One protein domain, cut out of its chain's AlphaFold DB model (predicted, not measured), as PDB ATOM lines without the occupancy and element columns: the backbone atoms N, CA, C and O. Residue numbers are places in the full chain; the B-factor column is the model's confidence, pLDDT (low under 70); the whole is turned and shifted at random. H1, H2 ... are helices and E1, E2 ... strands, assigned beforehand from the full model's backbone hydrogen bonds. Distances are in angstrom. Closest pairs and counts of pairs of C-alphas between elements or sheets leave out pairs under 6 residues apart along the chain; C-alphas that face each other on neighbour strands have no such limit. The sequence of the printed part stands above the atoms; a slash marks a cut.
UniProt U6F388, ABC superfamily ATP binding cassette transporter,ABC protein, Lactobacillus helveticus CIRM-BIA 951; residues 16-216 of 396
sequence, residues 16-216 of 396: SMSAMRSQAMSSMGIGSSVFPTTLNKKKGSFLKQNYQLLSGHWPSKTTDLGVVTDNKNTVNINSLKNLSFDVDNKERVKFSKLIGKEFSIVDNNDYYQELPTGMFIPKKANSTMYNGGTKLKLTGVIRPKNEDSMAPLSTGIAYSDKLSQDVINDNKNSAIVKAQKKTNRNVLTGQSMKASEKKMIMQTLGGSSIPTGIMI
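AT A GLANCE: This is residues 16 to 216 of the 396 residues of the protein "ABC superfamily ATP binding cassette transporter,ABC protein" of Lactobacillus helveticus CIRM-BIA 951 (UniProt U6F388). The domain has two lobes: a larger one built on a strongly twisted, branched sheet of E1, E2, E3, E4, E7 and E8, and a smaller one with the strand hairpin E5 and E6 and helices H4, H7 and H8. H6 runs from the sheet toward the smaller lobe, and residues 39 to 44 stick out. The printed part has 201 residues with eight named helices and eight named strands, which follow along the chain as H1 E1 H2 E2 E3 H3 E4 H4 E5 E6 H5 E7 E8 H6 H7 H8; the class is mixed, helices and strands, with 64 residues in the helices and 41 in the strands. It is compact, with a radius of gyration of the C-alphas of 18.4 A and spans of 53 by 38 by 34 A.

IN THESE COORDINATES: H1, residues 16 to 29, begins at C-alpha 16 (14.000, -50.721, -18.546) and is 19.9 A long. E1 is 32 to 35, H2 46 to 50, E2 51 to 56, 13.5 A, E3 64 to 68, 13.1 A, and H3 77 to 82. E4 is 102 to 105, H4 108 to 111, E5 112 to 114, E6 120 to 122 and H5 127 to 132. E7, 134 to 144, spans 28.7 A and bends by 54 degrees at residue 141. E8 is 156 to 160, 13.9 A, H6 161 to 171, 15.5 A, and H7 175 to 182, 11.0 A. H8, 195 to 204, 14.4 A, ends at C-alpha 204 (-1.433, -41.271, -14.411).

HOW THE PARTS SIT: E7 has E2 and E4, both antiparallel, on one side and E3, parallel, on the other side; N 52 and O 143 are 2.8 A apart, N 103 and O 136 2.9 A, N 65 and O 137 2.8 A. E8 is antiparallel to E3, N 68 to O 156 2.7 A, and parallel to E1, N 33 to O 157 2.8 A. H2 and H6 are on the same face, at heights over the sheet of 7.0 and 7.5 A; H2 is only just over E7, with 3 of its C-alphas, and H6 over none of the strands. H1, H3 and H5 only graze the sheet. The hairpin E5 and E6 is antiparallel, N 113 to O 121 2.9 A. H7 touches H4, closest C-alphas Asn 109 and Ala 175, 6.3 A. H7 and H8, a helical hairpin, only just touch, with 3 pairs of C-alphas within 8 A, closest Val 177 and Met 202, 7.0 A; they run opposite ways at a shallow tilt of 14 degrees. Every O i to N i+4 pair is within hydrogen-bond range in H1, H2, H3, H5, H6 and H8, and 3 of 4 in H7; H4 is too short for one.

THE WHOLE: The C-alphas of Pro 116 and Asp 148 are the two farthest apart, 56.8 A. The printed part has no cut. The long links are H3 to E4, E7 to E8 and H7 to H8. The mean pLDDT of the printed part is 85.5, and it is under 70 in residues 16 to 31 and 147 to 151.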
ATOM      1  N   SER A  16      12.830 -51.524 -18.934       45.84
ATOM      2  CA  SER A  16      14.000 -50.721 -18.546       45.84
ATOM      3  C   SER A  16      14.008 -49.339 -19.205       45.84
ATOM      4  O   SER A  16      14.202 -48.339 -18.524       45.84
ATOM      5  N   MET A  17      13.711 -49.258 -20.504       38.16
ATOM      6  CA  MET A  17      13.631 -47.997 -21.251       38.16
ATOM      7  C   MET A  17      12.454 -47.119 -20.797       38.16
ATOM      8  O   MET A  17      12.532 -45.900 -20.867       38.16
ATOM      9  N   SER A  18      11.359 -47.727 -20.332       40.47
ATOM     10  CA  SER A  18      10.151 -47.063 -19.834       40.47
ATOM     11  C   SER A  18      10.329 -46.556 -18.407       40.47
ATOM     12  O   SER A  18       9.899 -45.445 -18.122       40.47
ATOM     13  N   ALA A  19      11.042 -47.296 -17.549       44.72
ATOM     14  CA  ALA A  19      11.485 -46.825 -16.240       44.72
ATOM     15  C   ALA A  19      12.522 -45.698 -16.385       44.72
ATOM     16  O   ALA A  19      12.417 -44.659 -15.736       44.72
ATOM     17  N   MET A  20      13.464 -45.844 -17.323       41.53
ATOM     18  CA  MET A  20      14.448 -44.812 -17.654       41.53
ATOM     19  C   MET A  20      13.786 -43.579 -18.287       41.53
ATOM     20  O   MET A  20      14.155 -42.457 -17.961       41.53
ATOM     21  N   ARG A  21      12.742 -43.755 -19.113       41.06
ATOM     22  CA  ARG A  21      11.896 -42.666 -19.630       41.06
ATOM     23  C   ARG A  21      11.022 -42.036 -18.553       41.06
ATOM     24  O   ARG A  21      10.871 -40.825 -18.582       41.06
ATOM     25  N   SER A  22      10.460 -42.790 -17.605       47.22
ATOM     26  CA  SER A  22       9.679 -42.205 -16.507       47.22
ATOM     27  C   SER A  22      10.571 -41.400 -15.571       47.22
ATOM     28  O   SER A  22      10.162 -40.340 -15.114       47.22
ATOM     29  N   GLN A  23      11.809 -41.855 -15.355       47.91
ATOM     30  CA  GLN A  23      12.820 -41.130 -14.593       47.91
ATOM     31  C   GLN A  23      13.372 -39.921 -15.362       47.91
ATOM     32  O   GLN A  23      13.575 -38.858 -14.782       47.91
ATOM     33  N   ALA A  24      13.524 -40.027 -16.685       44.31
ATOM     34  CA  ALA A  24      13.820 -38.880 -17.537       44.31
ATOM     35  C   ALA A  24      12.672 -37.854 -17.491       44.31
ATOM     36  O   ALA A  24      12.915 -36.674 -17.275       44.31
ATOM     37  N   MET A  25      11.413 -38.286 -17.567       43.50
ATOM     38  CA  MET A  25      10.232 -37.416 -17.480       43.50
ATOM     39  C   MET A  25      10.067 -36.783 -16.088       43.50
ATOM     40  O   MET A  25       9.745 -35.596 -15.999       43.50
ATOM     41  N   SER A  26      10.353 -37.513 -15.000       47.88
ATOM     42  CA  SER A  26      10.371 -36.950 -13.639       47.88
ATOM     43  C   SER A  26      11.522 -35.953 -13.444       47.88
ATOM     44  O   SER A  26      11.355 -34.951 -12.744       47.88
ATOM     45  N   SER A  27      12.653 -36.166 -14.128       41.19
ATOM     46  CA  SER A  27      13.789 -35.237 -14.154       41.19
ATOM     47  C   SER A  27      13.567 -34.004 -15.045       41.19
ATOM     48  O   SER A  27      14.104 -32.940 -14.746       41.19
ATOM     49  N   MET A  28      12.742 -34.107 -16.096       41.19
ATOM     50  CA  MET A  28      12.537 -33.040 -17.085       41.19
ATOM     51  C   MET A  28      11.419 -32.048 -16.721       41.19
ATOM     52  O   MET A  28      11.502 -30.891 -17.128       41.19
ATOM     53  N   GLY A  29      10.396 -32.445 -15.952       52.81
ATOM     54  CA  GLY A  29       9.250 -31.565 -15.661       52.81
ATOM     55  C   GLY A  29       9.252 -30.896 -14.281       52.81
ATOM     56  O   GLY A  29       9.013 -29.695 -14.169       52.81
ATOM     57  N   ILE A  30       9.490 -31.673 -13.219       54.38
ATOM     58  CA  ILE A  30       9.263 -31.230 -11.826       54.38
ATOM     59  C   ILE A  30      10.513 -31.414 -10.959       54.38
ATOM     60  O   ILE A  30      10.551 -30.884  -9.854       54.38
ATOM     61  N   GLY A  31      11.548 -32.117 -11.439       66.00
ATOM     62  CA  GLY A  31      12.756 -32.398 -10.659       66.00
ATOM     63  C   GLY A  31      12.392 -33.045  -9.327       66.00
ATOM     64  O   GLY A  31      12.739 -32.531  -8.274       66.00
ATOM     65  N   SER A  32      11.580 -34.100  -9.346       78.69
ATOM     66  CA  SER A  32      11.125 -34.742  -8.114       78.69
ATOM     67  C   SER A  32      11.685 -36.149  -7.961       78.69
ATOM     68  O   SER A  32      11.920 -36.858  -8.942       78.69
ATOM     69  N   SER A  33      11.940 -36.539  -6.716       86.94
ATOM     70  CA  SER A  33      12.532 -37.820  -6.354       86.94
ATOM     71  C   SER A  33      11.803 -38.450  -5.175       86.94
ATOM     72  O   SER A  33      11.250 -37.769  -4.312       86.94
ATOM     73  N   VAL A  34      11.810 -39.776  -5.142       89.19
ATOM     74  CA  VAL A  34      11.244 -40.552  -4.044       89.19
ATOM     75  C   VAL A  34      12.400 -41.133  -3.249       89.19
ATOM     76  O   VAL A  34      13.222 -41.859  -3.808       89.19
ATOM     77  N   PHE A  35      12.483 -40.823  -1.957       91.06
ATOM     78  CA  PHE A  35      13.445 -41.487  -1.087       91.06
ATOM     79  C   PHE A  35      12.849 -42.781  -0.509       91.06
ATOM     80  O   PHE A  35      11.664 -42.818  -0.155       91.06
ATOM     81  N   PRO A  36      13.655 -43.854  -0.410       89.88
ATOM     82  CA  PRO A  36      13.167 -45.177  -0.055       89.88
ATOM     83  C   PRO A  36      12.749 -45.270   1.412       89.88
ATOM     84  O   PRO A  36      13.298 -44.604   2.298       89.88
ATOM     85  N   THR A  37      11.824 -46.187   1.680       88.38
ATOM     86  CA  THR A  37      11.465 -46.582   3.041       88.38
ATOM     87  C   THR A  37      12.595 -47.407   3.665       88.38
ATOM     88  O   THR A  37      13.003 -48.442   3.140       88.38
ATOM     89  N   THR A  38      13.102 -46.977   4.822       86.56
ATOM     90  CA  THR A  38      14.114 -47.734   5.569       86.56
ATOM     91  C   THR A  38      13.490 -48.967   6.229       86.56
ATOM     92  O   THR A  38      12.703 -48.839   7.165       86.56
ATOM     93  N   LEU A  39      13.900 -50.162   5.793       85.19
ATOM     94  CA  LEU A  39      13.423 -51.431   6.358       85.19
ATOM     95  C   LEU A  39      14.000 -51.711   7.755       85.19
ATOM     96  O   LEU A  39      13.277 -52.125   8.657       85.19
ATOM     97  N   ASN A  40      15.295 -51.448   7.967       81.19
ATOM     98  CA  ASN A  40      15.948 -51.622   9.266       81.19
ATOM     99  C   ASN A  40      16.255 -50.269   9.916       81.19
ATOM    100  O   ASN A  40      17.307 -49.676   9.678       81.19
ATOM    101  N   LYS A  41      15.356 -49.807  10.791       76.50
ATOM    102  CA  LYS A  41      15.489 -48.514  11.486       76.50
ATOM    103  C   LYS A  41      16.764 -48.392  12.332       76.50
ATOM    104  O   LYS A  41      17.231 -47.275  12.537       76.50
ATOM    105  N   LYS A  42      17.362 -49.507  12.781       78.19
ATOM    106  CA  LYS A  42      18.615 -49.495  13.559       78.19
ATOM    107  C   LYS A  42      19.831 -49.098  12.719       78.19
ATOM    108  O   LYS A  42      20.784 -48.566  13.271       78.19
ATOM    109  N   LYS A  43      19.803 -49.330  11.397       71.50
ATOM    110  CA  LYS A  43      20.906 -48.962  10.490       71.50
ATOM    111  C   LYS A  43      20.896 -47.473  10.099       71.50
ATOM    112  O   LYS A  43      21.832 -47.014   9.456       71.50
ATOM    113  N   GLY A  44      19.898 -46.698  10.532       74.88
ATOM    114  CA  GLY A  44      19.787 -45.262  10.253       74.88
ATOM    115  C   GLY A  44      18.918 -44.941   9.033       74.88
ATOM    116  O   GLY A  44      18.343 -45.825   8.410       74.88
ATOM    117  N   SER A  45      18.776 -43.652   8.721       84.75
ATOM    118  CA  SER A  45      17.947 -43.166   7.606       84.75
ATOM    119  C   SER A  45      18.770 -43.043   6.326       84.75
ATOM    120  O   SER A  45      19.874 -42.498   6.362       84.75
ATOM    121  N   PHE A  46      18.191 -43.452   5.194       89.25
ATOM    122  CA  PHE A  46      18.775 -43.271   3.860       89.25
ATOM    123  C   PHE A  46      19.252 -41.831   3.615       89.25
ATOM    124  O   PHE A  46      20.369 -41.619   3.144       89.25
ATOM    125  N   LEU A  47      18.437 -40.836   3.989       90.81
ATOM    126  CA  LEU A  47      18.780 -39.425   3.812       90.81
ATOM    127  C   LEU A  47      20.001 -39.046   4.656       90.81
ATOM    128  O   LEU A  47      20.939 -38.457   4.141       90.81
ATOM    129  N   LYS A  48      20.043 -39.450   5.930       89.94
ATOM    130  CA  LYS A  48      21.168 -39.137   6.829       89.94
ATOM    131  C   LYS A  48      22.469 -39.834   6.439       89.94
ATOM    132  O   LYS A  48      23.541 -39.341   6.777       89.94
ATOM    133  N   GLN A  49      22.391 -40.995   5.796       87.12
ATOM    134  CA  GLN A  49      23.569 -41.726   5.332       87.12
ATOM    135  C   GLN A  49      24.180 -41.048   4.102       87.12
ATOM    136  O   GLN A  49      25.376 -40.771   4.110       87.12
ATOM    137  N   ASN A  50      23.351 -40.716   3.107       87.69
ATOM    138  CA  ASN A  50      23.802 -40.282   1.780       87.69
ATOM    139  C   ASN A  50      23.862 -38.755   1.598       87.69
ATOM    140  O   ASN A  50      24.576 -38.259   0.726       87.69
ATOM    141  N   TYR A  51      23.129 -38.003   2.421       92.38
ATOM    142  CA  TYR A  51      22.995 -36.554   2.315       92.38
ATOM    143  C   TYR A  51      23.417 -35.857   3.608       92.38
ATOM    144  O   TYR A  51      23.395 -36.426   4.701       92.38
ATOM    145  N   GLN A  52      23.775 -34.588   3.479       93.25
ATOM    146  CA  GLN A  52      23.942 -33.639   4.568       93.25
ATOM    147  C   GLN A  52      22.824 -32.597   4.537       93.25
ATOM    148  O   GLN A  52      22.303 -32.248   3.477       93.25
ATOM    149  N   LEU A  53      22.462 -32.102   5.717       94.62
ATOM    150  CA  LEU A  53      21.442 -31.075   5.890       94.62
ATOM    151  C   LEU A  53      22.092 -29.693   5.783       94.62
ATOM    152  O   LEU A  53      23.005 -29.386   6.542       94.62
ATOM    153  N   LEU A  54      21.617 -28.866   4.855       94.06
ATOM    154  CA  LEU A  54      22.070 -27.483   4.688       94.06
ATOM    155  C   LEU A  54      21.211 -26.494   5.486       94.06
ATOM    156  O   LEU A  54      21.700 -25.456   5.925       94.06
ATOM    157  N   SER A  55      19.917 -26.783   5.641       95.31
ATOM    158  CA  SER A  55      18.971 -25.929   6.366       95.31
ATOM    159  C   SER A  55      17.723 -26.706   6.786       95.31
ATOM    160  O   SER A  55      17.359 -27.681   6.125       95.31
ATOM    161  N   GLY A  56      17.049 -26.254   7.847       95.19
ATOM    162  CA  GLY A  56      15.813 -26.854   8.354       95.19
ATOM    163  C   GLY A  56      16.053 -28.107   9.198       95.19
ATOM    164  O   GLY A  56      16.968 -28.138  10.017       95.19
ATOM    165  N   HIS A  57      15.226 -29.135   9.012       94.88
ATOM    166  CA  HIS A  57      15.357 -30.439   9.658       94.88
ATOM    167  C   HIS A  57      15.080 -31.588   8.683       94.88
ATOM    168  O   HIS A  57      14.441 -31.428   7.641       94.88
ATOM    169  N   TRP A  58      15.556 -32.781   9.039       94.00
ATOM    170  CA  TRP A  58      15.312 -33.989   8.255       94.00
ATOM    171  C   TRP A  58      13.808 -34.275   8.125       94.00
ATOM    172  O   TRP A  58      13.106 -34.191   9.142       94.00
ATOM    173  N   PRO A  59      13.321 -34.655   6.926       92.69
ATOM    174  CA  PRO A  59      11.979 -35.200   6.764       92.69
ATOM    175  C   PRO A  59      11.776 -36.400   7.694       92.69
ATOM    176  O   PRO A  59      12.589 -37.330   7.712       92.69
ATOM    177  N   SER A  60      10.723 -36.351   8.506       88.75
ATOM    178  CA  SER A  60      10.442 -37.335   9.561       88.75
ATOM    179  C   SER A  60       9.029 -37.907   9.470       88.75
ATOM    180  O   SER A  60       8.824 -39.087   9.754       88.75
ATOM    181  N   LYS A  61       8.069 -37.085   9.038       92.00
ATOM    182  CA  LYS A  61       6.695 -37.481   8.734       92.00
ATOM    183  C   LYS A  61       6.576 -37.851   7.260       92.00
ATOM    184  O   LYS A  61       7.372 -37.423   6.431       92.00
ATOM    185  N   THR A  62       5.544 -38.619   6.923       91.81
ATOM    186  CA  THR A  62       5.238 -38.989   5.531       91.81
ATOM    187  C   THR A  62       4.982 -37.761   4.654       91.81
ATOM    188  O   THR A  62       5.370 -37.755   3.490       91.81
ATOM    189  N   THR A  63       4.410 -36.707   5.235       94.69
ATOM    190  CA  THR A  63       4.065 -35.428   4.595       94.69
ATOM    191  C   THR A  63       5.215 -34.414   4.532       94.69
ATOM    192  O   THR A  63       5.036 -33.311   4.012       94.69
ATOM    193  N   ASP A  64       6.379 -34.744   5.093       95.31
ATOM    194  CA  ASP A  64       7.543 -33.862   5.053       95.31
ATOM    195  C   ASP A  64       8.250 -33.981   3.693       95.31
ATOM    196  O   ASP A  64       8.506 -35.077   3.189       95.31
ATOM    197  N   LEU A  65       8.609 -32.833   3.122       94.38
ATOM    198  CA  LEU A  65       9.304 -32.700   1.848       94.38
ATOM    199  C   LEU A  65      10.726 -32.175   2.064       94.38
ATOM    200  O   LEU A  65      10.965 -31.279   2.878       94.38
ATOM    201  N   GLY A  66      11.667 -32.700   1.285       93.88
ATOM    202  CA  GLY A  66      13.039 -32.203   1.208       93.88
ATOM    203  C   GLY A  66      13.305 -31.479  -0.108       93.88
ATOM    204  O   GLY A  66      12.773 -31.862  -1.144       93.88
ATOM    205  N   VAL A  67      14.168 -30.467  -0.092       93.19
ATOM    206  CA  VAL A  67      14.754 -29.892  -1.309       93.19
ATOM    207  C   VAL A  67      16.134 -30.505  -1.514       93.19
ATOM    208  O   VAL A  67      16.993 -30.356  -0.652       93.19
ATOM    209  N   VAL A  68      16.357 -31.178  -2.636       91.75
ATOM    210  CA  VAL A  68      17.641 -31.776  -3.015       91.75
ATOM    211  C   VAL A  68      18.414 -30.801  -3.892       91.75
ATOM    212  O   VAL A  68      17.954 -30.438  -4.976       91.75
ATOM    213  N   THR A  69      19.607 -30.412  -3.450       90.31
ATOM    214  CA  THR A  69      20.558 -29.647  -4.262       90.31
ATOM    215  C   THR A  69      21.626 -30.559  -4.855       90.31
ATOM    216  O   THR A  69      21.879 -31.651  -4.345       90.31
ATOM    217  N   ASP A  70      22.303 -30.099  -5.904       87.94
ATOM    218  CA  ASP A  70      23.583 -30.680  -6.304       87.94
ATOM    219  C   ASP A  70      24.717 -30.243  -5.354       87.94
ATOM    220  O   ASP A  70      24.518 -29.471  -4.406       87.94
ATOM    221  N   ASN A  71      25.932 -30.717  -5.634       86.69
ATOM    222  CA  ASN A  71      27.138 -30.378  -4.871       86.69
ATOM    223  C   ASN A  71      27.498 -28.882  -4.943       86.69
ATOM    224  O   ASN A  71      28.095 -28.339  -4.016       86.69
ATOM    225  N   LYS A  72      27.046 -28.184  -5.991       87.50
ATOM    226  CA  LYS A  72      27.226 -26.741  -6.199       87.50
ATOM    227  C   LYS A  72      26.100 -25.905  -5.584       87.50
ATOM    228  O   LYS A  72      26.024 -24.707  -5.853       87.50
ATOM    229  N   ASN A  73      25.250 -26.502  -4.743       89.31
ATOM    230  CA  ASN A  73      24.093 -25.856  -4.118       89.31
ATOM    231  C   ASN A  73      23.058 -25.330  -5.128       89.31
ATOM    232  O   ASN A  73      22.340 -24.371  -4.844       89.31
ATOM    233  N   THR A  74      22.970 -25.951  -6.301       87.12
ATOM    234  CA  THR A  74      21.967 -25.634  -7.316       87.12
ATOM    235  C   THR A  74      20.790 -26.598  -7.237       87.12
ATOM    236  O   THR A  74      20.909 -27.741  -6.795       87.12
ATOM    237  N   VAL A  75      19.619 -26.118  -7.644       86.44
ATOM    238  CA  VAL A  75      18.365 -26.872  -7.655       86.44
ATOM    239  C   VAL A  75      17.663 -26.638  -8.985       86.44
ATOM    240  O   VAL A  75      17.848 -25.597  -9.617       86.44
ATOM    241  N   ASN A  76      16.856 -27.601  -9.425       83.38
ATOM    242  CA  ASN A  76      16.049 -27.438 -10.622       83.38
ATOM    243  C   ASN A  76      15.033 -26.293 -10.420       83.38
ATOM    244  O   ASN A  76      14.147 -26.365  -9.568       83.38
ATOM    245  N   ILE A  77      15.169 -25.222 -11.208       82.50
ATOM    246  CA  ILE A  77      14.319 -24.028 -11.104       82.50
ATOM    247  C   ILE A  77      12.846 -24.328 -11.394       82.50
ATOM    248  O   ILE A  77      11.969 -23.738 -10.764       82.50
ATOM    249  N   ASN A  78      12.559 -25.278 -12.287       83.00
ATOM    250  CA  ASN A  78      11.186 -25.660 -12.609       83.00
ATOM    251  C   ASN A  78      10.503 -26.279 -11.386       83.00
ATOM    252  O   ASN A  78       9.327 -26.021 -11.150       83.00
ATOM    253  N   SER A  79      11.248 -27.010 -10.549       82.00
ATOM    254  CA  SER A  79      10.746 -27.531  -9.274       82.00
ATOM    255  C   SER A  79      10.272 -26.415  -8.348       82.00
ATOM    256  O   SER A  79       9.204 -26.519  -7.754       82.00
ATOM    257  N   LEU A  80      11.046 -25.331  -8.241       84.31
ATOM    258  CA  LEU A  80      10.703 -24.196  -7.385       84.31
ATOM    259  C   LEU A  80       9.539 -23.377  -7.960       84.31
ATOM    260  O   LEU A  80       8.589 -23.078  -7.238       84.31
ATOM    261  N   LYS A  81       9.560 -23.080  -9.264       85.00
ATOM    262  CA  LYS A  81       8.476 -22.341  -9.934       85.00
ATOM    263  C   LYS A  81       7.139 -23.077  -9.863       85.00
ATOM    264  O   LYS A  81       6.122 -22.462  -9.557       85.00
ATOM    265  N   ASN A  82       7.136 -24.399 -10.053       80.75
ATOM    266  CA  ASN A  82       5.928 -25.224  -9.925       80.75
ATOM    267  C   ASN A  82       5.357 -25.224  -8.499       80.75
ATOM    268  O   ASN A  82       4.160 -25.410  -8.308       80.75
ATOM    269  N   LEU A  83       6.200 -24.969  -7.497       81.44
ATOM    270  CA  LEU A  83       5.797 -24.773  -6.109       81.44
ATOM    271  C   LEU A  83       5.486 -23.305  -5.778       81.44
ATOM    272  O   LEU A  83       5.388 -22.945  -4.604       81.44
ATOM    273  N   SER A  84       5.313 -22.451  -6.790       83.69
ATOM    274  CA  SER A  84       5.003 -21.025  -6.647       83.69
ATOM    275  C   SER A  84       6.043 -20.255  -5.829       83.69
ATOM    276  O   SER A  84       5.692 -19.342  -5.082       83.69
ATOM    277  N   PHE A  85       7.315 -20.646  -5.917       85.19
ATOM    278  CA  PHE A  85       8.402 -19.761  -5.519       85.19
ATOM    279  C   PHE A  85       8.669 -18.778  -6.657       85.19
ATOM    280  O   PHE A  85       8.852 -19.189  -7.803       85.19
ATOM    281  N   ASP A  86       8.686 -17.493  -6.322       84.25
ATOM    282  CA  ASP A  86       9.081 -16.428  -7.235       84.25
ATOM    283  C   ASP A  86      10.610 -16.389  -7.288       84.25
ATOM    284  O   ASP A  86      11.251 -15.936  -6.337       84.25
ATOM    285  N   VAL A  87      11.180 -17.034  -8.310       85.06
ATOM    286  CA  VAL A  87      12.629 -17.185  -8.480       85.06
ATOM    287  C   VAL A  87      13.040 -17.045  -9.939       85.06
ATOM    288  O   VAL A  87      12.459 -17.675 -10.832       85.06
ATOM    289  N   ASP A  88      14.101 -16.283 -10.172       84.12
ATOM    290  CA  ASP A  88      14.697 -16.098 -11.490       84.12
ATOM    291  C   ASP A  88      15.870 -17.044 -11.760       84.12
ATOM    292  O   ASP A  88      16.478 -17.648 -10.869       84.12
ATOM    293  N   ASN A  89      16.199 -17.211 -13.042       77.25
ATOM    294  CA  ASN A  89      17.319 -18.060 -13.427       77.25
ATOM    295  C   ASN A  89      18.635 -17.493 -12.872       77.25
ATOM    296  O   ASN A  89      18.960 -16.333 -13.110       77.25
ATOM    297  N   LYS A  90      19.413 -18.339 -12.185       76.81
ATOM    298  CA  LYS A  90      20.658 -17.988 -11.469       76.81
ATOM    299  C   LYS A  90      20.477 -17.063 -10.256       76.81
ATOM    300  O   LYS A  90      21.481 -16.611  -9.699       76.81
ATOM    301  N   GLU A  91      19.248 -16.810  -9.811       84.25
ATOM    302  CA  GLU A  91      19.012 -16.075  -8.571       84.25
ATOM    303  C   GLU A  91      19.547 -16.854  -7.358       84.25
ATOM    304  O   GLU A  91      19.438 -18.080  -7.270       84.25
ATOM    305  N   ARG A  92      20.139 -16.139  -6.395       84.25
ATOM    306  CA  ARG A  92      20.607 -16.721  -5.134       84.25
ATOM    307  C   ARG A  92      19.558 -16.544  -4.042       84.25
ATOM    308  O   ARG A  92      19.435 -15.472  -3.454       84.25
ATOM    309  N   VAL A  93      18.878 -17.631  -3.700       84.56
ATOM    310  CA  VAL A  93      17.882 -17.659  -2.623       84.56
ATOM    311  C   VAL A  93      18.485 -18.271  -1.360       84.56
ATOM    312  O   VAL A  93      19.129 -19.317  -1.402       84.56
ATOM    313  N   LYS A  94      18.266 -17.636  -0.201       88.19
ATOM    314  CA  LYS A  94      18.634 -18.226   1.096       88.19
ATOM    315  C   LYS A  94      17.792 -19.479   1.347       88.19
ATOM    316  O   LYS A  94      16.569 -19.397   1.295       88.19
ATOM    317  N   PHE A  95      18.422 -20.595   1.718       88.12
ATOM    318  CA  PHE A  95      17.717 -21.858   1.983       88.12
ATOM    319  C   PHE A  95      16.591 -21.736   3.011       88.12
ATOM    320  O   PHE A  95      15.550 -22.365   2.850       88.12
ATOM    321  N   SER A  96      16.755 -20.878   4.020       86.75
ATOM    322  CA  SER A  96      15.725 -20.628   5.030       86.75
ATOM    323  C   SER A  96      14.413 -20.084   4.455       86.75
ATOM    324  O   SER A  96      13.372 -20.308   5.059       86.75
ATOM    325  N   LYS A  97      14.432 -19.423   3.287       88.06
ATOM    326  CA  LYS A  97      13.216 -18.948   2.605       88.06
ATOM    327  C   LYS A  97      12.403 -20.079   1.964       88.06
ATOM    328  O   LYS A  97      11.231 -19.879   1.665       88.06
ATOM    329  N   LEU A  98      13.017 -21.238   1.723       86.56
ATOM    330  CA  LEU A  98      12.340 -22.396   1.129       86.56
ATOM    331  C   LEU A  98      11.600 -23.228   2.183       86.56
ATOM    332  O   LEU A  98      10.621 -23.905   1.873       86.56
ATOM    333  N   ILE A  99      12.082 -23.191   3.426       91.81
ATOM    334  CA  ILE A  99      11.566 -24.001   4.526       91.81
ATOM    335  C   ILE A  99      10.259 -23.420   5.060       91.81
ATOM    336  O   ILE A  99      10.076 -22.211   5.153       91.81
ATOM    337  N   GLY A 100       9.352 -24.307   5.456       90.50
ATOM    338  CA  GLY A 100       8.094 -23.957   6.102       90.50
ATOM    339  C   GLY A 100       6.940 -23.716   5.138       90.50
ATOM    340  O   GLY A 100       5.803 -23.660   5.598       90.50
ATOM    341  N   LYS A 101       7.196 -23.637   3.826       91.00
ATOM    342  CA  LYS A 101       6.128 -23.527   2.831       91.00
ATOM    343  C   LYS A 101       5.281 -24.798   2.826       91.00
ATOM    344  O   LYS A 101       5.818 -25.910   2.773       91.00
ATOM    345  N   GLU A 102       3.971 -24.601   2.888       92.25
ATOM    346  CA  GLU A 102       2.986 -25.675   2.888       92.25
ATOM    347  C   GLU A 102       2.338 -25.830   1.514       92.25
ATOM    348  O   GLU A 102       2.161 -24.868   0.762       92.25
ATOM    349  N   PHE A 103       2.000 -27.072   1.195       91.06
ATOM    350  CA  PHE A 103       1.310 -27.472  -0.023       91.06
ATOM    351  C   PHE A 103       0.153 -28.385   0.352       91.06
ATOM    352  O   PHE A 103       0.129 -28.943   1.446       91.06
ATOM    353  N   SER A 104      -0.805 -28.543  -0.551       92.50
ATOM    354  CA  SER A 104      -1.942 -29.430  -0.335       92.50
ATOM    355  C   SER A 104      -2.033 -30.429  -1.475       92.50
ATOM    356  O   SER A 104      -2.026 -30.030  -2.640       92.50
ATOM    357  N   ILE A 105      -2.086 -31.716  -1.140       92.00
ATOM    358  CA  ILE A 105      -2.439 -32.769  -2.091       92.00
ATOM    359  C   ILE A 105      -3.958 -32.790  -2.203       92.00
ATOM    360  O   ILE A 105      -4.651 -32.912  -1.195       92.00
ATOM    361  N   VAL A 106      -4.453 -32.690  -3.433       92.81
ATOM    362  CA  VAL A 106      -5.880 -32.764  -3.750       92.81
ATOM    363  C   VAL A 106      -6.155 -34.108  -4.408       92.81
ATOM    364  O   VAL A 106      -5.537 -34.434  -5.423       92.81
ATOM    365  N   ASP A 107      -7.087 -34.869  -3.844       92.75
ATOM    366  CA  ASP A 107      -7.472 -36.168  -4.385       92.75
ATOM    367  C   ASP A 107      -8.316 -36.043  -5.652       92.75
ATOM    368  O   ASP A 107      -8.995 -35.047  -5.909       92.75
ATOM    369  N   ASN A 108      -8.333 -37.114  -6.442       94.81
ATOM    370  CA  ASN A 108      -9.045 -37.182  -7.711       94.81
ATOM    371  C   ASN A 108     -10.537 -36.836  -7.602       94.81
ATOM    372  O   ASN A 108     -11.080 -36.239  -8.527       94.81
ATOM    373  N   ASN A 109     -11.218 -37.231  -6.522       94.69
ATOM    374  CA  ASN A 109     -12.654 -36.959  -6.357       94.69
ATOM    375  C   ASN A 109     -12.936 -35.469  -6.116       94.69
ATOM    376  O   ASN A 109     -13.974 -34.948  -6.535       94.69
ATOM    377  N   ASP A 110     -11.997 -34.773  -5.482       93.69
ATOM    378  CA  ASP A 110     -12.097 -33.336  -5.272       93.69
ATOM    379  C   ASP A 110     -11.672 -32.584  -6.527       93.69
ATOM    380  O   ASP A 110     -12.352 -31.638  -6.925       93.69
ATOM    381  N   TYR A 111     -10.613 -33.046  -7.197       94.44
ATOM    382  CA  TYR A 111     -10.041 -32.394  -8.369       94.44
ATOM    383  C   TYR A 111     -10.869 -32.572  -9.648       94.44
ATOM    384  O   TYR A 111     -11.042 -31.609 -10.390       94.44
ATOM    385  N   TYR A 112     -11.411 -33.761  -9.919       95.44
ATOM    386  CA  TYR A 112     -12.185 -34.032 -11.133       95.44
ATOM    387  C   TYR A 112     -13.695 -33.933 -10.894       95.44
ATOM    388  O   TYR A 112     -14.201 -34.201  -9.804       95.44
ATOM    389  N   GLN A 113     -14.435 -33.558 -11.937       95.44
ATOM    390  CA  GLN A 113     -15.895 -33.677 -11.993       95.44
ATOM    391  C   GLN A 113     -16.321 -34.507 -13.196       95.44
ATOM    392  O   GLN A 113     -15.744 -34.375 -14.277       95.44
ATOM    393  N   GLU A 114     -17.339 -35.337 -12.995       96.12
ATOM    394  CA  GLU A 114     -17.987 -36.102 -14.054       96.12
ATOM    395  C   GLU A 114     -19.012 -35.226 -14.785       96.12
ATOM    396  O   GLU A 114     -19.779 -34.485 -14.170       96.12
ATOM    397  N   LEU A 115     -19.009 -35.303 -16.111       95.44
ATOM    398  CA  LEU A 115     -19.985 -34.675 -16.991       95.44
ATOM    399  C   LEU A 115     -21.123 -35.657 -17.303       95.44
ATOM    400  O   LEU A 115     -20.902 -36.867 -17.280       95.44
ATOM    401  N   PRO A 116     -22.310 -35.179 -17.727       93.75
ATOM    402  CA  PRO A 116     -23.415 -36.054 -18.144       93.75
ATOM    403  C   PRO A 116     -23.058 -37.044 -19.265       93.75
ATOM    404  O   PRO A 116     -23.709 -38.068 -19.431       93.75
ATOM    405  N   THR A 117     -22.007 -36.750 -20.036       90.75
ATOM    406  CA  THR A 117     -21.461 -37.620 -21.088       90.75
ATOM    407  C   THR A 117     -20.633 -38.798 -20.551       90.75
ATOM    408  O   THR A 117     -20.153 -39.605 -21.346       90.75
ATOM    409  N   GLY A 118     -20.415 -38.890 -19.232       89.81
ATOM    410  CA  GLY A 118     -19.524 -39.861 -18.584       89.81
ATOM    411  C   GLY A 118     -18.031 -39.518 -18.695       89.81
ATOM    412  O   GLY A 118     -17.178 -40.319 -18.307       89.81
ATOM    413  N   MET A 119     -17.697 -38.349 -19.253       94.81
ATOM    414  CA  MET A 119     -16.327 -37.828 -19.296       94.81
ATOM    415  C   MET A 119     -15.984 -37.066 -18.017       94.81
ATOM    416  O   MET A 119     -16.865 -36.535 -17.351       94.81
ATOM    417  N   PHE A 120     -14.696 -36.958 -17.704       96.81
ATOM    418  CA  PHE A 120     -14.195 -36.232 -16.543       96.81
ATOM    419  C   PHE A 120     -13.366 -35.029 -16.973       96.81
ATOM    420  O   PHE A 120     -12.531 -35.130 -17.869       96.81
ATOM    421  N   ILE A 121     -13.558 -33.901 -16.292       94.88
ATOM    422  CA  ILE A 121     -12.741 -32.698 -16.483       94.88
ATOM    423  C   ILE A 121     -12.193 -32.199 -15.144       94.88
ATOM    424  O   ILE A 121     -12.859 -32.355 -14.115       94.88
ATOM    425  N   PRO A 122     -10.981 -31.618 -15.120       93.56
ATOM    426  CA  PRO A 122     -10.447 -31.012 -13.911       93.56
ATOM    427  C   PRO A 122     -11.261 -29.767 -13.542       93.56
ATOM    428  O   PRO A 122     -11.594 -28.940 -14.394       93.56
ATOM    429  N   LYS A 123     -11.568 -29.616 -12.256       93.44
ATOM    430  CA  LYS A 123     -12.145 -28.395 -11.698       93.44
ATOM    431  C   LYS A 123     -11.054 -27.327 -11.576       93.44
ATOM    432  O   LYS A 123      -9.868 -27.625 -11.425       93.44
ATOM    433  N   LYS A 124     -11.456 -26.054 -11.589       91.62
ATOM    434  CA  LYS A 124     -10.541 -24.951 -11.269       91.62
ATOM    435  C   LYS A 124     -10.146 -25.045  -9.792       91.62
ATOM    436  O   LYS A 124     -11.023 -25.101  -8.930       91.62
ATOM    437  N   ALA A 125      -8.842 -25.041  -9.516       87.31
ATOM    438  CA  ALA A 125      -8.322 -25.070  -8.154       87.31
ATOM    439  C   ALA A 125      -8.881 -23.900  -7.327       87.31
ATOM    440  O   ALA A 125      -8.941 -22.763  -7.805       87.31
ATOM    441  N   ASN A 126      -9.300 -24.184  -6.094       90.12
ATOM    442  CA  ASN A 126      -9.897 -23.205  -5.189       90.12
ATOM    443  C   ASN A 126      -9.421 -23.406  -3.738       90.12
ATOM    444  O   ASN A 126      -8.734 -24.378  -3.412       90.12
ATOM    445  N   SER A 127      -9.789 -22.469  -2.862       90.88
ATOM    446  CA  SER A 127      -9.423 -22.502  -1.442       90.88
ATOM    447  C   SER A 127     -10.005 -23.709  -0.706       90.88
ATOM    448  O   SER A 127      -9.347 -24.239   0.183       90.88
ATOM    449  N   THR A 128     -11.188 -24.191  -1.092       92.38
ATOM    450  CA  THR A 128     -11.814 -25.380  -0.497       92.38
ATOM    451  C   THR A 128     -10.973 -26.633  -0.729       92.38
ATOM    452  O   THR A 128     -10.675 -27.341   0.228       92.38
ATOM    453  N   MET A 129     -10.513 -26.866  -1.963       92.75
ATOM    454  CA  MET A 129      -9.602 -27.972  -2.294       92.75
ATOM    455  C   MET A 129      -8.282 -27.848  -1.539       92.75
ATOM    456  O   MET A 129      -7.780 -28.824  -0.989       92.75
ATOM    457  N   TYR A 130      -7.727 -26.633  -1.471       90.75
ATOM    458  CA  TYR A 130      -6.496 -26.406  -0.723       90.75
ATOM    459  C   TYR A 130      -6.680 -26.738   0.760       90.75
ATOM    460  O   TYR A 130      -5.833 -27.417   1.335       90.75
ATOM    461  N   ASN A 131      -7.766 -26.279   1.383       91.69
ATOM    462  CA  ASN A 131      -8.027 -26.447   2.811       91.69
ATOM    463  C   ASN A 131      -8.381 -27.886   3.199       91.69
ATOM    464  O   ASN A 131      -7.951 -28.316   4.266       91.69
ATOM    465  N   GLY A 132      -9.117 -28.611   2.352       90.12
ATOM    466  CA  GLY A 132      -9.511 -30.001   2.599       90.12
ATOM    467  C   GLY A 132      -8.429 -31.039   2.289       90.12
ATOM    468  O   GLY A 132      -8.479 -32.137   2.830       90.12
ATOM    469  N   GLY A 133      -7.454 -30.700   1.442       90.31
ATOM    470  CA  GLY A 133      -6.401 -31.629   1.033       90.31
ATOM    471  C   GLY A 133      -5.327 -31.903   2.093       90.31
ATOM    472  O   GLY A 133      -5.135 -31.151   3.058       90.31
ATOM    473  N   THR A 134      -4.578 -32.985   1.879       94.06
ATOM    474  CA  THR A 134      -3.498 -33.427   2.772       94.06
ATOM    475  C   THR A 134      -2.324 -32.454   2.722       94.06
ATOM    476  O   THR A 134      -1.721 -32.231   1.668       94.06
ATOM    477  N   LYS A 135      -1.970 -31.882   3.877       95.31
ATOM    478  CA  LYS A 135      -0.922 -30.862   3.983       95.31
ATOM    479  C   LYS A 135       0.474 -31.469   3.911       95.31
ATOM    480  O   LYS A 135       0.829 -32.319   4.721       95.31
ATOM    481  N   LEU A 136       1.278 -30.969   2.982       95.00
ATOM    482  CA  LEU A 136       2.708 -31.233   2.871       95.00
ATOM    483  C   LEU A 136       3.504 -30.020   3.324       95.00
ATOM    484  O   LEU A 136       3.058 -28.888   3.146       95.00
ATOM    485  N   LYS A 137       4.714 -30.242   3.835       95.75
ATOM    486  CA  LYS A 137       5.575 -29.156   4.309       95.75
ATOM    487  C   LYS A 137       7.010 -29.342   3.855       95.75
ATOM    488  O   LYS A 137       7.572 -30.415   4.034       95.75
ATOM    489  N   LEU A 138       7.630 -28.287   3.327       94.44
ATOM    490  CA  LEU A 138       9.075 -28.283   3.088       94.44
ATOM    491  C   LEU A 138       9.818 -28.120   4.410       94.44
ATOM    492  O   LEU A 138       9.723 -27.074   5.054       94.44
ATOM    493  N   THR A 139      10.555 -29.147   4.820       95.62
ATOM    494  CA  THR A 139      11.196 -29.181   6.141       95.62
ATOM    495  C   THR A 139      12.703 -29.032   6.099       95.62
ATOM    496  O   THR A 139      13.271 -28.521   7.061       95.62
ATOM    497  N   GLY A 140      13.361 -29.443   5.013       94.81
ATOM    498  CA  GLY A 140      14.818 -29.405   4.935       94.81
ATOM    499  C   GLY A 140      15.365 -29.220   3.528       94.81
ATOM    500  O   GLY A 140      14.767 -29.665   2.552       94.81
ATOM    501  N   VAL A 141      16.536 -28.589   3.440       95.19
ATOM    502  CA  VAL A 141      17.363 -28.559   2.227       95.19
ATOM    503  C   VAL A 141      18.535 -29.505   2.434       95.19
ATOM    504  O   VAL A 141      19.255 -29.390   3.428       95.19
ATOM    505  N   ILE A 142      18.717 -30.446   1.513       94.12
ATOM    506  CA  ILE A 142      19.692 -31.527   1.599       94.12
ATOM    507  C   ILE A 142      20.594 -31.557   0.367       94.12
ATOM    508  O   ILE A 142      20.169 -31.248  -0.744       94.12
ATOM    509  N   ARG A 143      21.840 -31.974   0.575       92.50
ATOM    510  CA  ARG A 143      22.873 -32.090  -0.460       92.50
ATOM    511  C   ARG A 143      23.593 -33.426  -0.337       92.50
ATOM    512  O   ARG A 143      23.766 -33.866   0.800       92.50
ATOM    513  N   PRO A 144      24.005 -34.083  -1.434       91.31
ATOM    514  CA  PRO A 144      24.864 -35.259  -1.342       91.31
ATOM    515  C   PRO A 144      26.095 -34.973  -0.469       91.31
ATOM    516  O   PRO A 144      26.622 -33.861  -0.478       91.31
ATOM    517  N   LYS A 145      26.523 -35.949   0.340       88.38
ATOM    518  CA  LYS A 145      27.715 -35.778   1.194       88.38
ATOM    519  C   LYS A 145      29.018 -35.771   0.403       88.38
ATOM    520  O   LYS A 145      29.924 -35.025   0.746       88.38
ATOM    521  N   ASN A 146      29.094 -36.612  -0.625       79.69
ATOM    522  CA  ASN A 146      30.314 -36.853  -1.384       79.69
ATOM    523  C   ASN A 146      30.152 -36.272  -2.784       79.69
ATOM    524  O   ASN A 146      29.200 -36.631  -3.481       79.69
ATOM    525  N   GLU A 147      31.087 -35.412  -3.192       68.38
ATOM    526  CA  GLU A 147      31.011 -34.744  -4.492       68.38
ATOM    527  C   GLU A 147      31.123 -35.725  -5.671       68.38
ATOM    528  O   GLU A 147      30.452 -35.537  -6.686       68.38
ATOM    529  N   ASP A 148      31.878 -36.810  -5.479       60.59
ATOM    530  CA  ASP A 148      32.163 -37.835  -6.489       60.59
ATOM    531  C   ASP A 148      31.194 -39.029  -6.464       60.59
ATOM    532  O   ASP A 148      31.280 -39.932  -7.296       60.59
ATOM    533  N   SER A 149      30.268 -39.071  -5.500       60.44
ATOM    534  CA  SER A 149      29.293 -40.160  -5.418       60.44
ATOM    535  C   SER A 149      28.109 -39.888  -6.338       60.44
ATOM    536  O   SER A 149      27.600 -38.766  -6.403       60.44
ATOM    537  N   MET A 150      27.612 -40.928  -7.014       64.38
ATOM    538  CA  MET A 150      26.341 -40.838  -7.727       64.38
ATOM    539  C   MET A 150      25.234 -40.480  -6.733       64.38
ATOM    540  O   MET A 150      24.833 -41.313  -5.920       64.38
ATOM    541  N   ALA A 151      24.739 -39.243  -6.804       68.56
ATOM    542  CA  ALA A 151      23.640 -38.767  -5.975       68.56
ATOM    543  C   ALA A 151      22.387 -39.629  -6.231       68.56
ATOM    544  O   ALA A 151      21.855 -39.607  -7.343       68.56
ATOM    545  N   PRO A 152      21.885 -40.378  -5.230       76.00
ATOM    546  CA  PRO A 152      20.765 -41.298  -5.445       76.00
ATOM    547  C   PRO A 152      19.430 -40.629  -5.811       76.00
ATOM    548  O   PRO A 152      18.554 -41.266  -6.392       76.00
ATOM    549  N   LEU A 153      19.260 -39.363  -5.431       85.50
ATOM    550  CA  LEU A 153      18.086 -38.526  -5.672       85.50
ATOM    551  C   LEU A 153      18.432 -37.418  -6.669       85.50
ATOM    552  O   LEU A 153      19.478 -36.776  -6.551       85.50
ATOM    553  N   SER A 154      17.520 -37.155  -7.605       83.69
ATOM    554  CA  SER A 154      17.612 -36.013  -8.516       83.69
ATOM    555  C   SER A 154      17.440 -34.688  -7.774       83.69
ATOM    556  O   SER A 154      16.733 -34.618  -6.766       83.69
ATOM    557  N   THR A 155      18.025 -33.619  -8.314       86.56
ATOM    558  CA  THR A 155      17.829 -32.264  -7.787       86.56
ATOM    559  C   THR A 155      16.367 -31.820  -7.902       86.56
ATOM    560  O   THR A 155      15.679 -32.165  -8.864       86.56
ATOM    561  N   GLY A 156      15.908 -31.038  -6.920       89.25
ATOM    562  CA  GLY A 156      14.539 -30.529  -6.807       89.25
ATOM    563  C   GLY A 156      13.835 -31.029  -5.543       89.25
ATOM    564  O   GLY A 156      14.342 -30.778  -4.457       89.25
ATOM    565  N   ILE A 157      12.668 -31.671  -5.632       90.50
ATOM    566  CA  ILE A 157      11.831 -32.023  -4.467       90.50
ATOM    567  C   ILE A 157      11.874 -33.518  -4.175       90.50
ATOM    568  O   ILE A 157      11.539 -34.332  -5.028       90.50
ATOM    569  N   ALA A 158      12.227 -33.885  -2.951       92.38
ATOM    570  CA  ALA A 158      12.219 -35.256  -2.471       92.38
ATOM    571  C   ALA A 158      11.060 -35.509  -1.502       92.38
ATOM    572  O   ALA A 158      10.820 -34.715  -0.590       92.38
ATOM    573  N   TYR A 159      10.379 -36.639  -1.667       93.19
ATOM    574  CA  TYR A 159       9.291 -37.088  -0.797       93.19
ATOM    575  C   TYR A 159       9.390 -38.586  -0.502       93.19
ATOM    576  O   TYR A 159      10.134 -39.318  -1.157       93.19
ATOM    577  N   SER A 160       8.686 -39.038   0.535       93.44
ATOM    578  CA  SER A 160       8.778 -40.429   0.982       93.44
ATOM    579  C   SER A 160       8.032 -41.382   0.046       93.44
ATOM    580  O   SER A 160       6.942 -41.067  -0.422       93.44
ATOM    581  N   ASP A 161       8.570 -42.587  -0.165       91.19
ATOM    582  CA  ASP A 161       7.841 -43.669  -0.850       91.19
ATOM    583  C   ASP A 161       6.483 -43.949  -0.189       91.19
ATOM    584  O   ASP A 161       5.478 -44.146  -0.869       91.19
ATOM    585  N   LYS A 162       6.419 -43.855   1.143       91.94
ATOM    586  CA  LYS A 162       5.169 -44.005   1.886       91.94
ATOM    587  C   LYS A 162       4.106 -42.980   1.470       91.94
ATOM    588  O   LYS A 162       2.961 -43.379   1.288       91.94
ATOM    589  N   LEU A 163       4.480 -41.715   1.248       93.00
ATOM    590  CA  LEU A 163       3.558 -40.701   0.723       93.00
ATOM    591  C   LEU A 163       3.011 -41.102  -0.649       93.00
ATOM    592  O   LEU A 163       1.809 -41.006  -0.871       93.00
ATOM    593  N   SER A 164       3.870 -41.594  -1.547       89.75
ATOM    594  CA  SER A 164       3.444 -42.091  -2.862       89.75
ATOM    595  C   SER A 164       2.400 -43.197  -2.732       89.75
ATOM    596  O   SER A 164       1.387 -43.177  -3.427       89.75
ATOM    597  N   GLN A 165       2.632 -44.159  -1.834       90.50
ATOM    598  CA  GLN A 165       1.704 -45.264  -1.602       90.50
ATOM    599  C   GLN A 165       0.372 -44.784  -1.024       90.50
ATOM    600  O   GLN A 165      -0.673 -45.267  -1.450       90.50
ATOM    601  N   ASP A 166       0.400 -43.842  -0.078       91.94
ATOM    602  CA  ASP A 166      -0.810 -43.284   0.531       91.94
ATOM    603  C   ASP A 166      -1.659 -42.570  -0.533       91.94
ATOM    604  O   ASP A 166      -2.806 -42.955  -0.752       91.94
ATOM    605  N   VAL A 167      -1.048 -41.690  -1.336       91.06
ATOM    606  CA  VAL A 167      -1.724 -41.011  -2.457       91.06
ATOM    607  C   VAL A 167      -2.300 -42.006  -3.468       91.06
ATOM    608  O   VAL A 167      -3.432 -41.844  -3.920       91.06
ATOM    609  N   ILE A 168      -1.559 -43.056  -3.840       90.44
ATOM    610  CA  ILE A 168      -2.067 -44.091  -4.754       90.44
ATOM    611  C   ILE A 168      -3.268 -44.815  -4.136       90.44
ATOM    612  O   ILE A 168      -4.251 -45.066  -4.832       90.44
ATOM    613  N   ASN A 169      -3.216 -45.154  -2.848       91.62
ATOM    614  CA  ASN A 169      -4.301 -45.863  -2.173       91.62
ATOM    615  C   ASN A 169      -5.580 -45.022  -2.102       91.62
ATOM    616  O   ASN A 169      -6.654 -45.548  -2.415       91.62
ATOM    617  N   ASP A 170      -5.453 -43.733  -1.794       90.56
ATOM    618  CA  ASP A 170      -6.572 -42.787  -1.741       90.56
ATOM    619  C   ASP A 170      -7.222 -42.631  -3.127       90.56
ATOM    620  O   ASP A 170      -8.447 -42.624  -3.290       90.56
ATOM    621  N   ASN A 171      -6.399 -42.637  -4.179       93.31
ATOM    622  CA  ASN A 171      -6.843 -42.387  -5.547       93.31
ATOM    623  C   ASN A 171      -7.291 -43.639  -6.319       93.31
ATOM    624  O   ASN A 171      -8.103 -43.528  -7.241       93.31
ATOM    625  N   LYS A 172      -6.857 -44.844  -5.930       93.00
ATOM    626  CA  LYS A 172      -7.142 -46.116  -6.632       93.00
ATOM    627  C   LYS A 172      -8.632 -46.437  -6.778       93.00
ATOM    628  O   LYS A 172      -9.029 -47.187  -7.684       93.00
ATOM    629  N   ASN A 173      -9.449 -45.895  -5.877       91.94
ATOM    630  CA  ASN A 173     -10.893 -46.100  -5.813       91.94
ATOM    631  C   ASN A 173     -11.704 -44.841  -6.152       91.94
ATOM    632  O   ASN A 173     -12.924 -44.839  -5.940       91.94
ATOM    633  N   SER A 174     -11.058 -43.805  -6.692       96.25
ATOM    634  CA  SER A 174     -11.721 -42.583  -7.142       96.25
ATOM    635  C   SER A 174     -12.742 -42.860  -8.251       96.25
ATOM    636  O   SER A 174     -12.675 -43.878  -8.954       96.25
ATOM    637  N   ALA A 175     -13.707 -41.952  -8.410       96.62
ATOM    638  CA  ALA A 175     -14.748 -42.059  -9.427       96.62
ATOM    639  C   ALA A 175     -14.146 -42.147 -10.838       96.62
ATOM    640  O   ALA A 175     -14.475 -43.065 -11.588       96.62
ATOM    641  N   ILE A 176     -13.174 -41.281 -11.148       96.56
ATOM    642  CA  ILE A 176     -12.493 -41.257 -12.448       96.56
ATOM    643  C   ILE A 176     -11.719 -42.553 -12.726       96.56
ATOM    644  O   ILE A 176     -11.787 -43.095 -13.829       96.56
ATOM    645  N   VAL A 177     -11.044 -43.121 -11.719       96.19
ATOM    646  CA  VAL A 177     -10.330 -44.396 -11.871       96.19
ATOM    647  C   VAL A 177     -11.310 -45.550 -12.078       96.19
ATOM    648  O   VAL A 177     -11.087 -46.412 -12.932       96.19
ATOM    649  N   LYS A 178     -12.413 -45.586 -11.321       95.88
ATOM    650  CA  LYS A 178     -13.475 -46.589 -11.492       95.88
ATOM    651  C   LYS A 178     -14.121 -46.491 -12.874       95.88
ATOM    652  O   LYS A 178     -14.345 -47.530 -13.494       95.88
ATOM    653  N   ALA A 179     -14.383 -45.281 -13.366       95.94
ATOM    654  CA  ALA A 179     -14.901 -45.049 -14.709       95.94
ATOM    655  C   ALA A 179     -13.909 -45.540 -15.773       95.94
ATOM    656  O   ALA A 179     -14.273 -46.346 -16.628       95.94
ATOM    657  N   GLN A 180     -12.629 -45.167 -15.660       95.25
ATOM    658  CA  GLN A 180     -11.602 -45.560 -16.626       95.25
ATOM    659  C   GLN A 180     -11.380 -47.077 -16.688       95.25
ATOM    660  O   GLN A 180     -11.125 -47.617 -17.768       95.25
ATOM    661  N   LYS A 181     -11.521 -47.797 -15.566       94.06
ATOM    662  CA  LYS A 181     -11.443 -49.270 -15.540       94.06
ATOM    663  C   LYS A 181     -12.511 -49.922 -16.430       94.06
ATOM    664  O   LYS A 181     -12.204 -50.899 -17.114       94.06
ATOM    665  N   LYS A 182     -13.727 -49.363 -16.452       94.38
ATOM    666  CA  LYS A 182     -14.906 -49.919 -17.144       94.38
ATOM    667  C   LYS A 182     -14.900 -49.725 -18.663       94.38
ATOM    668  O   LYS A 182     -15.668 -50.389 -19.347       94.38
ATOM    669  N   THR A 183     -14.059 -48.842 -19.201       93.75
ATOM    670  CA  THR A 183     -14.053 -48.501 -20.633       93.75
ATOM    671  C   THR A 183     -12.667 -48.642 -21.266       93.75
ATOM    672  O   THR A 183     -11.641 -48.654 -20.583       93.75
ATOM    673  N   ASN A 184     -12.628 -48.776 -22.592       92.94
ATOM    674  CA  ASN A 184     -11.404 -48.671 -23.399       92.94
ATOM    675  C   ASN A 184     -11.272 -47.295 -24.066       92.94
ATOM    676  O   ASN A 184     -10.350 -47.072 -24.844       92.94
ATOM    677  N   ARG A 185     -12.180 -46.365 -23.760       94.00
ATOM    678  CA  ARG A 185     -12.066 -44.959 -24.144       94.00
ATOM    679  C   ARG A 185     -11.416 -44.171 -23.012       94.00
ATOM    680  O   ARG A 185     -11.593 -44.500 -21.840       94.00
ATOM    681  N   ASN A 186     -10.636 -43.158 -23.352       93.69
ATOM    682  CA  ASN A 186     -10.039 -42.246 -22.393       93.69
ATOM    683  C   ASN A 186     -11.153 -41.406 -21.757       93.69
ATOM    684  O   ASN A 186     -11.862 -40.699 -22.470       93.69
ATOM    685  N   VAL A 187     -11.317 -41.472 -20.435       95.25
ATOM    686  CA  VAL A 187     -12.389 -40.738 -19.738       95.25
ATOM    687  C   VAL A 187     -12.188 -39.220 -19.738       95.25
ATOM    688  O   VAL A 187     -13.135 -38.496 -19.465       95.25
ATOM    689  N   LEU A 188     -10.991 -38.730 -20.071       93.38
ATOM    690  CA  LEU A 188     -10.681 -37.302 -20.179       93.38
ATOM    691  C   LEU A 188     -10.928 -36.743 -21.588       93.38
ATOM    692  O   LEU A 188     -11.284 -35.579 -21.729       93.38
ATOM    693  N   THR A 189     -10.712 -37.546 -22.638       93.19
ATOM    694  CA  THR A 189     -10.753 -37.069 -24.040       93.19
ATOM    695  C   THR A 189     -11.841 -37.718 -24.891       93.19
ATOM    696  O   THR A 189     -12.094 -37.283 -26.011       93.19
ATOM    697  N   GLY A 190     -12.450 -38.803 -24.413       91.88
ATOM    698  CA  GLY A 190     -13.429 -39.596 -25.150       91.88
ATOM    699  C   GLY A 190     -12.843 -40.446 -26.285       91.88
ATOM    700  O   GLY A 190     -13.598 -41.158 -26.947       91.88
ATOM    701  N   GLN A 191     -11.532 -40.420 -26.537       93.62
ATOM    702  CA  GLN A 191     -10.895 -41.173 -27.628       93.62
ATOM    703  C   GLN A 191     -10.697 -42.653 -27.273       93.62
ATOM    704  O   GLN A 191     -10.504 -42.993 -26.110       93.62
ATOM    705  N   SER A 192     -10.740 -43.551 -28.262       94.19
ATOM    706  CA  SER A 192     -10.426 -44.973 -28.049       94.19
ATOM    707  C   SER A 192      -8.935 -45.168 -27.769       94.19
ATOM    708  O   SER A 192      -8.117 -44.494 -28.387       94.19
ATOM    709  N   MET A 193      -8.587 -46.106 -26.886       93.19
ATOM    710  CA  MET A 193      -7.207 -46.380 -26.478       93.19
ATOM    711  C   MET A 193      -6.786 -47.822 -26.764       93.19
ATOM    712  O   MET A 193      -7.582 -48.759 -26.657       93.19
ATOM    713  N   LYS A 194      -5.495 -48.008 -27.043       92.44
ATOM    714  CA  LYS A 194      -4.820 -49.314 -27.016       92.44
ATOM    715  C   LYS A 194      -4.574 -49.772 -25.571       92.44
ATOM    716  O   LYS A 194      -4.653 -48.989 -24.624       92.44
ATOM    717  N   ALA A 195      -4.222 -51.045 -25.383       87.38
ATOM    718  CA  ALA A 195      -3.962 -51.611 -24.053       87.38
ATOM    719  C   ALA A 195      -2.815 -50.901 -23.303       87.38
ATOM    720  O   ALA A 195      -2.929 -50.636 -22.104       87.38
ATOM    721  N   SER A 196      -1.739 -50.540 -24.009       83.62
ATOM    722  CA  SER A 196      -0.598 -49.801 -23.452       83.62
ATOM    723  C   SER A 196      -0.982 -48.382 -23.011       83.62
ATOM    724  O   SER A 196      -0.631 -47.960 -21.910       83.62
ATOM    725  N   GLU A 197      -1.777 -47.676 -23.816       85.81
ATOM    726  CA  GLU A 197      -2.314 -46.345 -23.500       85.81
ATOM    727  C   GLU A 197      -3.256 -46.394 -22.293       85.81
ATOM    728  O   GLU A 197      -3.143 -45.576 -21.379       85.81
ATOM    729  N   LYS A 198      -4.124 -47.414 -22.221       88.25
ATOM    730  CA  LYS A 198      -4.983 -47.646 -21.055       88.25
ATOM    731  C   LYS A 198      -4.154 -47.867 -19.789       88.25
ATOM    732  O   LYS A 198      -4.479 -47.295 -18.753       88.25
ATOM    733  N   LYS A 199      -3.074 -48.655 -19.854       86.25
ATOM    734  CA  LYS A 199      -2.162 -48.866 -18.716       86.25
ATOM    735  C   LYS A 199      -1.511 -47.556 -18.266       86.25
ATOM    736  O   LYS A 199      -1.471 -47.295 -17.066       86.25
ATOM    737  N   MET A 200      -1.061 -46.727 -19.209       83.19
ATOM    738  CA  MET A 200      -0.457 -45.426 -18.913       83.19
ATOM    739  C   MET A 200      -1.456 -44.472 -18.247       83.19
ATOM    740  O   MET A 200      -1.158 -43.942 -17.183       83.19
ATOM    741  N   ILE A 201      -2.668 -44.323 -18.792       88.31
ATOM    742  CA  ILE A 201      -3.711 -43.487 -18.175       88.31
ATOM    743  C   ILE A 201      -4.086 -44.013 -16.783       88.31
ATOM    744  O   ILE A 201      -4.225 -43.232 -15.844       88.31
ATOM    745  N   MET A 202      -4.192 -45.333 -16.610       89.31
ATOM    746  CA  MET A 202      -4.435 -45.943 -15.299       89.31
ATOM    747  C   MET A 202      -3.326 -45.633 -14.286       89.31
ATOM    748  O   MET A 202      -3.624 -45.498 -13.102       89.31
ATOM    749  N   GLN A 203      -2.070 -45.513 -14.718       86.12
ATOM    750  CA  GLN A 203      -0.965 -45.071 -13.865       86.12
ATOM    751  C   GLN A 203      -1.054 -43.571 -13.562       86.12
ATOM    752  O   GLN A 203      -0.960 -43.191 -12.400       86.12
ATOM    753  N   THR A 204      -1.304 -42.730 -14.571       85.94
ATOM    754  CA  THR A 204      -1.433 -41.271 -14.411       85.94
ATOM    755  C   THR A 204      -2.557 -40.886 -13.453       85.94
ATOM    756  O   THR A 204      -2.383 -39.986 -12.641       85.94
ATOM    757  N   LEU A 205      -3.690 -41.589 -13.501       89.69
ATOM    758  CA  LEU A 205      -4.823 -41.354 -12.603       89.69
ATOM    759  C   LEU A 205      -4.629 -41.953 -11.195       89.69
ATOM    760  O   LEU A 205      -5.539 -41.871 -10.377       89.69
ATOM    761  N   GLY A 206      -3.502 -42.612 -10.901       87.75
ATOM    762  CA  GLY A 206      -3.284 -43.293  -9.615       87.75
ATOM    763  C   GLY A 206      -4.118 -44.570  -9.438       87.75
ATOM    764  O   GLY A 206      -4.322 -45.049  -8.329       87.75
ATOM    765  N   GLY A 207      -4.627 -45.147 -10.529       87.44
ATOM    766  CA  GLY A 207      -5.466 -46.346 -10.514       87.44
ATOM    767  C   GLY A 207      -4.715 -47.678 -10.527       87.44
ATOM    768  O   GLY A 207      -5.344 -48.731 -10.365       87.44
ATOM    769  N   SER A 208      -3.396 -47.643 -10.724       85.00
ATOM    770  CA  SER A 208      -2.500 -48.800 -10.726       85.00
ATOM    771  C   SER A 208      -1.465 -48.674  -9.613       85.00
ATOM    772  O   SER A 208      -0.705 -47.714  -9.583       85.00
ATOM    773  N   SER A 209      -1.377 -49.695  -8.759       82.69
ATOM    774  CA  SER A 209      -0.324 -49.836  -7.743       82.69
ATOM    775  C   SER A 209       0.893 -50.626  -8.246       82.69
ATOM    776  O   SER A 209       1.762 -50.987  -7.462       82.69
ATOM    777  N   ILE A 210       0.934 -50.963  -9.540       81.88
ATOM    778  CA  ILE A 210       2.053 -51.693 -10.144       81.88
ATOM    779  C   ILE A 210       3.178 -50.691 -10.446       81.88
ATOM    780  O   ILE A 210       2.955 -49.796 -11.273       81.88
ATOM    781  N   PRO A 211       4.365 -50.829  -9.823       77.69
ATOM    782  CA  PRO A 211       5.490 -49.935 -10.073       77.69
ATOM    783  C   PRO A 211       6.075 -50.151 -11.476       77.69
ATOM    784  O   PRO A 211       5.995 -51.244 -12.038       77.69
ATOM    785  N   THR A 212       6.693 -49.113 -12.040       74.75
ATOM    786  CA  THR A 212       7.471 -49.213 -13.293       74.75
ATOM    787  C   THR A 212       8.861 -49.811 -13.068       74.75
ATOM    788  O   THR A 212       9.444 -50.377 -13.987       74.75
ATOM    789  N   GLY A 213       9.370 -49.726 -11.838       81.25
ATOM    790  CA  GLY A 213      10.622 -50.316 -11.385       81.25
ATOM    791  C   GLY A 213      10.741 -50.213  -9.866       81.25
ATOM    792  O   GLY A 213      10.019 -49.444  -9.232       81.25
ATOM    793  N   ILE A 214      11.635 -51.004  -9.278       84.69
ATOM    794  CA  ILE A 214      11.920 -50.982  -7.840       84.69
ATOM    795  C   ILE A 214      13.409 -50.707  -7.673       84.69
ATOM    796  O   ILE A 214      14.240 -51.448  -8.194       84.69
ATOM    797  N   MET A 215      13.735 -49.650  -6.933       85.06
ATOM    798  CA  MET A 215      15.108 -49.329  -6.559       85.06
ATOM    799  C   MET A 215      15.389 -49.893  -5.170       85.06
ATOM    800  O   MET A 215      14.709 -49.554  -4.201       85.06
ATOM    801  N   ILE A 216      16.393 -50.758  -5.078       87.88
ATOM    802  CA  ILE A 216      16.847 -51.345  -3.819       87.88
ATOM    803  C   ILE A 216      18.214 -50.750  -3.500       87.88
ATOM    804  O   ILE A 216      19.088 -50.709  -4.361       87.88
TER     805      ILE A 216